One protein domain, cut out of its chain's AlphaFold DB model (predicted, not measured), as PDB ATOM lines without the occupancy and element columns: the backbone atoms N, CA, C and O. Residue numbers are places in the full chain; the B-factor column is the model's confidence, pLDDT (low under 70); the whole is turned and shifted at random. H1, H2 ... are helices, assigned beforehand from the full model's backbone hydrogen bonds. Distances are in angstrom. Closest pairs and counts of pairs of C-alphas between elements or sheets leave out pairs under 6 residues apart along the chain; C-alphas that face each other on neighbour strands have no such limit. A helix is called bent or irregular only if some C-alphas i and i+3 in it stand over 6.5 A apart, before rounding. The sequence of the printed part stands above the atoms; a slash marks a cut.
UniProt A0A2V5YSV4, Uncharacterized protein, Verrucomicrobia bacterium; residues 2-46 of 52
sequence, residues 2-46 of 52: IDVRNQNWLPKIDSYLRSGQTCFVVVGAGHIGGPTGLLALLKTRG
ATOM      1  N   ILE A   2     -35.206  34.894  -0.998       93.75
ATOM      2  CA  ILE A   2     -35.348  33.640  -0.221       93.75
ATOM      3  C   ILE A   2     -34.373  33.577   0.964       93.75
ATOM      4  O   ILE A   2     -34.812  33.288   2.072       93.75
ATOM      5  N   ASP A   3     -33.105  33.944   0.767       95.25
ATOM      6  CA  ASP A   3     -32.111  33.915   1.850       95.25
ATOM      7  C   ASP A   3     -32.481  34.856   3.000       95.25
ATOM      8  O   ASP A   3     -32.415  34.476   4.164       95.25
ATOM      9  N   VAL A   4     -32.969  36.058   2.680       96.69
ATOM     10  CA  VAL A   4     -33.457  37.022   3.680       96.69
ATOM     11  C   VAL A   4     -34.642  36.443   4.460       96.69
ATOM     12  O   VAL A   4     -34.707  36.581   5.678       96.69
ATOM     13  N   ARG A   5     -35.560  35.730   3.792       97.12
ATOM     14  CA  ARG A   5     -36.667  35.034   4.471       97.12
ATOM     15  C   ARG A   5     -36.159  33.925   5.391       97.12
ATOM     16  O   ARG A   5     -36.627  33.845   6.520       97.12
ATOM     17  N   ASN A   6     -35.192  33.120   4.943       97.56
ATOM     18  CA  ASN A   6     -34.585  32.070   5.765       97.56
ATOM     19  C   ASN A   6     -33.954  32.663   7.031       97.56
ATOM     20  O   ASN A   6     -34.229  32.183   8.129       97.56
ATOM     21  N   GLN A   7     -33.190  33.750   6.893       96.56
ATOM     22  CA  GLN A   7     -32.583  34.451   8.027       96.56
ATOM     23  C   GLN A   7     -33.634  35.001   8.999       96.56
ATOM     24  O   GLN A   7     -33.499  34.830  10.207       96.56
ATOM     25  N   ASN A   8     -34.722  35.584   8.489       96.75
ATOM     26  CA  ASN A   8     -35.808  36.103   9.324       96.75
ATOM     27  C   ASN A   8     -36.594  34.997  10.048       96.75
ATOM     28  O   ASN A   8     -37.146  35.230  11.122       96.75
ATOM     29  N   TRP A   9     -36.673  33.794   9.476       97.00
ATOM     30  CA  TRP A   9     -37.378  32.667  10.089       97.00
ATOM     31  C   TRP A   9     -36.556  31.934  11.141       97.00
ATOM     32  O   TRP A   9     -37.142  31.410  12.087       97.00
ATOM     33  N   LEU A  10     -35.226  31.917  11.011       95.69
ATOM     34  CA  LEU A  10     -34.340  31.184  11.916       95.69
ATOM     35  C   LEU A  10     -34.601  31.470  13.403       95.69
ATOM     36  O   LEU A  10     -34.792  30.497  14.126       95.69
ATOM     37  N   PRO A  11     -34.685  32.728  13.887       95.56
ATOM     38  CA  PRO A  11     -34.952  32.991  15.304       95.56
ATOM     39  C   PRO A  11     -36.278  32.394  15.781       95.56
ATOM     40  O   PRO A  11     -36.373  31.885  16.896       95.56
ATOM     41  N   LYS A  12     -37.300  32.417  14.919       95.62
ATOM     42  CA  LYS A  12     -38.624  31.883  15.235       95.62
ATOM     43  C   LYS A  12     -38.586  30.357  15.310       95.62
ATOM     44  O   LYS A  12     -39.070  29.787  16.282       95.62
ATOM     45  N   ILE A  13     -37.949  29.707  14.336       95.50
ATOM     46  CA  ILE A  13     -37.741  28.253  14.336       95.50
ATOM     47  C   ILE A  13     -36.937  27.828  15.574       95.50
ATOM     48  O   ILE A  13     -37.348  26.895  16.255       95.50
ATOM     49  N   ASP A  14     -35.863  28.544  15.925       92.88
ATOM     50  CA  ASP A  14     -35.051  28.264  17.120       92.88
ATOM     51  C   ASP A  14     -35.894  28.338  18.403       92.88
ATOM     52  O   ASP A  14     -35.796  27.467  19.265       92.88
ATOM     53  N   SER A  15     -36.774  29.342  18.513       94.69
ATOM     54  CA  SER A  15     -37.679  29.474  19.662       94.69
ATOM     55  C   SER A  15     -38.656  28.298  19.778       94.69
ATOM     56  O   SER A  15     -38.873  27.784  20.874       94.69
ATOM     57  N   TYR A  16     -39.178  27.811  18.648       95.19
ATOM     58  CA  TYR A  16     -40.059  26.647  18.615       95.19
ATOM     59  C   TYR A  16     -39.314  25.357  18.961       95.19
ATOM     60  O   TYR A  16     -39.805  24.578  19.773       95.19
ATOM     61  N   LEU A  17     -38.098  25.161  18.444       92.00
ATOM     62  CA  LEU A  17     -37.255  24.008  18.785       92.00
ATOM     63  C   LEU A  17     -36.924  23.953  20.286       92.00
ATOM     64  O   LEU A  17     -36.881  22.875  20.870       92.00
ATOM     65  N   ARG A  18     -36.736  25.112  20.930       91.62
ATOM     66  CA  ARG A  18     -36.455  25.212  22.375       91.62
ATOM     67  C   ARG A  18     -37.691  25.078  23.262       91.62
ATOM     68  O   ARG A  18     -37.538  24.923  24.469       91.62
ATOM     69  N   SER A  19     -38.896  25.119  22.695       95.06
ATOM     70  CA  SER A  19     -40.142  25.004  23.463       95.06
ATOM     71  C   SER A  19     -40.397  23.597  24.022       95.06
ATOM     72  O   SER A  19     -41.271  23.427  24.868       95.06
ATOM     73  N   GLY A  20     -39.667  22.583  23.540       92.88
ATOM     74  CA  GLY A  20     -39.892  21.176  23.882       92.88
ATOM     75  C   GLY A  20     -41.093  20.540  23.169       92.88
ATOM     76  O   GLY A  20     -41.354  19.357  23.364       92.88
ATOM     77  N   GLN A  21     -41.816  21.294  22.333       95.44
ATOM     78  CA  GLN A  21     -42.933  20.787  21.538       95.44
ATOM     79  C   GLN A  21     -42.469  20.282  20.171       95.44
ATOM     80  O   GLN A  21     -41.607  20.881  19.521       95.44
ATOM     81  N   THR A  22     -43.112  19.223  19.680       93.25
ATOM     82  CA  THR A  22     -42.945  18.784  18.292       93.25
ATOM     83  C   THR A  22     -43.558  19.817  17.351       93.25
ATOM     84  O   THR A  22     -44.761  20.069  17.390       93.25
ATOM     85  N   CYS A  23     -42.731  20.399  16.485       93.31
ATOM     86  CA  CYS A  23     -43.141  21.423  15.530       93.31
ATOM     87  C   CYS A  23     -43.024  20.901  14.097       93.31
ATOM     88  O   CYS A  23     -42.012  20.306  13.730       93.31
ATOM     89  N   PHE A  24     -44.033  21.175  13.271       95.25
ATOM     90  CA  PHE A  24     -44.000  20.886  11.839       95.25
ATOM     91  C   PHE A  24     -43.859  22.191  11.051       95.25
ATOM     92  O   PHE A  24     -44.667  23.107  11.207       95.25
ATOM     93  N   VAL A  25     -42.821  22.290  10.218       94.00
ATOM     94  CA  VAL A  25     -42.498  23.502   9.451       94.00
ATOM     95  C   VAL A  25     -42.721  23.234   7.966       94.00
ATOM     96  O   VAL A  25     -42.050  22.392   7.376       94.00
ATOM     97  N   VAL A  26     -43.645  23.977   7.354       96.31
ATOM     98  CA  VAL A  26     -43.979  23.860   5.926       96.31
ATOM     99  C   VAL A  26     -43.333  24.999   5.149       96.31
ATOM    100  O   VAL A  26     -43.547  26.172   5.459       96.31
ATOM    101  N   VAL A  27     -42.558  24.664   4.117       96.19
ATOM    102  CA  VAL A  27     -41.885  25.631   3.238       96.19
ATOM    103  C   VAL A  27     -41.893  25.153   1.789       96.19
ATOM    104  O   VAL A  27     -42.026  23.964   1.515       96.19
ATOM    105  N   GLY A  28     -41.715  26.080   0.845       96.50
ATOM    106  CA  GLY A  28     -41.458  25.725  -0.552       96.50
ATOM    107  C   GLY A  28     -40.048  25.153  -0.748       96.50
ATOM    108  O   GLY A  28     -39.118  25.551  -0.045       96.50
ATOM    109  N   ALA A  29     -39.869  24.282  -1.746       95.00
ATOM    110  CA  ALA A  29     -38.605  23.574  -2.004       95.00
ATOM    111  C   ALA A  29     -37.380  24.501  -2.146       95.00
ATOM    112  O   ALA A  29     -36.285  24.161  -1.701       95.00
ATOM    113  N   GLY A  30     -37.574  25.714  -2.681       95.50
ATOM    114  CA  GLY A  30     -36.514  26.720  -2.809       95.50
ATOM    115  C   GLY A  30     -35.882  27.167  -1.483       95.50
ATOM    116  O   GLY A  30     -34.804  27.745  -1.504       95.50
ATOM    117  N   HIS A  31     -36.505  26.894  -0.332       97.56
ATOM    118  CA  HIS A  31     -35.960  27.240   0.985       97.56
ATOM    119  C   HIS A  31     -34.956  26.218   1.544       97.56
ATOM    120  O   HIS A  31     -34.314  26.501   2.556       97.56
ATOM    121  N   ILE A  32     -34.829  25.033   0.937       95.31
ATOM    122  CA  ILE A  32     -34.076  23.908   1.516       95.31
ATOM    123  C   ILE A  32     -32.638  23.817   0.993       95.31
ATOM    124  O   ILE A  32     -31.732  23.502   1.763       95.31
ATOM    125  N   GLY A  33     -32.432  24.071  -0.299       91.25
ATOM    126  CA  GLY A  33     -31.154  23.836  -0.973       91.25
ATOM    127  C   GLY A  33     -30.075  24.883  -0.682       91.25
ATOM    128  O   GLY A  33     -30.368  26.040  -0.390       91.25
ATOM    129  N   GLY A  34     -28.814  24.474  -0.840       93.94
ATOM    130  CA  GLY A  34     -27.654  25.365  -0.792       93.94
ATOM    131  C   GLY A  34     -27.178  25.752   0.618       93.94
ATOM    132  O   GLY A  34     -27.780  25.368   1.622       93.94
ATOM    133  N   PRO A  35     -26.074  26.517   0.709       95.06
ATOM    134  CA  PRO A  35     -25.447  26.896   1.981       95.06
ATOM    135  C   PRO A  35     -26.303  27.856   2.820       95.06
ATOM    136  O   PRO A  35     -26.159  27.908   4.038       95.06
ATOM    137  N   THR A  36     -27.215  28.591   2.182       96.12
ATOM    138  CA  THR A  36     -28.181  29.498   2.820       96.12
ATOM    139  C   THR A  36     -29.576  28.881   2.956       96.12
ATOM    140  O   THR A  36     -30.529  29.569   3.330       96.12
ATOM    141  N   GLY A  37     -29.722  27.582   2.672       97.00
ATOM    142  CA  GLY A  37     -30.953  26.828   2.890       97.00
ATOM    143  C   GLY A  37     -31.212  26.558   4.375       97.00
ATOM    144  O   GLY A  37     -30.284  26.472   5.181       97.00
ATOM    145  N   LEU A  38     -32.481  26.387   4.756       96.62
ATOM    146  CA  LEU A  38     -32.886  26.217   6.158       96.62
ATOM    147  C   LEU A  38     -32.181  25.044   6.850       96.62
ATOM    148  O   LEU A  38     -31.729  25.197   7.980       96.62
ATOM    149  N   LEU A  39     -32.035  23.895   6.180       95.31
ATOM    150  CA  LEU A  39     -31.367  22.731   6.772       95.31
ATOM    151  C   LEU A  39     -29.876  22.988   7.020       95.31
ATOM    152  O   LEU A  39     -29.352  22.570   8.050       95.31
ATOM    153  N   ALA A  40     -29.193  23.681   6.103       96.62
ATOM    154  CA  ALA A  40     -27.789  24.045   6.274       96.62
ATOM    155  C   ALA A  40     -27.620  25.011   7.452       96.62
ATOM    156  O   ALA A  40     -26.811  24.768   8.344       96.62
ATOM    157  N   LEU A  41     -28.452  26.052   7.517       96.50
ATOM    158  CA  LEU A  41     -28.422  27.029   8.604       96.50
ATOM    159  C   LEU A  41     -28.732  26.399   9.971       96.50
ATOM    160  O   LEU A  41     -28.043  26.686  10.948       96.50
ATOM    161  N   LEU A  42     -29.720  25.507  10.055       95.00
ATOM    162  CA  LEU A  42     -30.040  24.798  11.299       95.00
ATOM    163  C   LEU A  42     -28.884  23.895  11.750       95.00
ATOM    164  O   LEU A  42     -28.549  23.890  12.934       95.00
ATOM    165  N   LYS A  43     -28.194  23.212  10.823       95.12
ATOM    166  CA  LYS A  43     -26.970  22.455  11.149       95.12
ATOM    167  C   LYS A  43     -25.890  23.348  11.761       95.12
ATOM    168  O   LYS A  43     -25.297  22.965  12.765       95.12
ATOM    169  N   THR A  44     -25.668  24.556  11.225       94.75
ATOM    170  CA  THR A  44     -24.678  25.501  11.797       94.75
ATOM    171  C   THR A  44     -25.028  25.966  13.211       94.75
ATOM    172  O   THR A  44     -24.145  26.363  13.963       94.75
ATOM    173  N   ARG A  45     -26.306  25.879  13.597       91.81
ATOM    174  CA  ARG A  45     -26.796  26.192  14.946       91.81
ATOM    175  C   ARG A  45     -26.774  24.991  15.895       91.81
ATOM    176  O   ARG A  45     -27.249  25.098  17.021       91.81
ATOM    177  N   GLY A  46     -26.216  23.860  15.460       93.50
ATOM    178  CA  GLY A  46     -26.087  22.649  16.268       93.50
ATOM    179  C   GLY A  46     -27.294  21.712  16.199       93.50
ATOM    180  O   GLY A  46     -27.340  20.739  16.950       93.50
TER     181      GLY A  46
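Overview. This is residues 2 to 46 of the 52 residues of an uncharacterized protein of Verrucomicrobia bacterium (UniProt A0A2V5YSV4). One long, kinked helix, H1, makes one side, and a long loop, residues 19 to 37, folds back along its length to a short helix, H2, set steeply beside its first half. The turn at residues 17 to 22 stands free. The printed part has 45 residues with two named helices, H1 then H2, and no named strand; the class is all helix. It is compact, with a radius of gyration of the C-alphas of 10.3 A and spans of 28 by 20 by 15 A.

Arrangement. H1, residues 2 to 18, has a kink of 37 degrees near residue 9. It is irregular, but only just: C-alphas 8 and 11 are 6.8 A apart. H2, residues 38 to 44, touches H1 at residues 6 to 10 alone; the closest C-alphas, of Asn 6 and Leu 38, are 6.1 A apart. They run the same way at a steep tilt of 63 degrees. Every O i to N i+4 pair is within hydrogen-bond range in H2, and 11 of 13 in H1.

Along the chain. H1 runs 24.1 A from C-alpha 2 at (-35.348, 33.640, -0.221) to C-alpha 18. H2 ends at C-alpha 44, at (-24.678, 25.501, 11.797).

Size, cuts and confidence. The C-alphas farthest apart, of Gly 20 and Gly 34, are 27.9 A apart. H1 to H2 is a long link. The printed part has no cut, and no printed residue is under 70 in pLDDT.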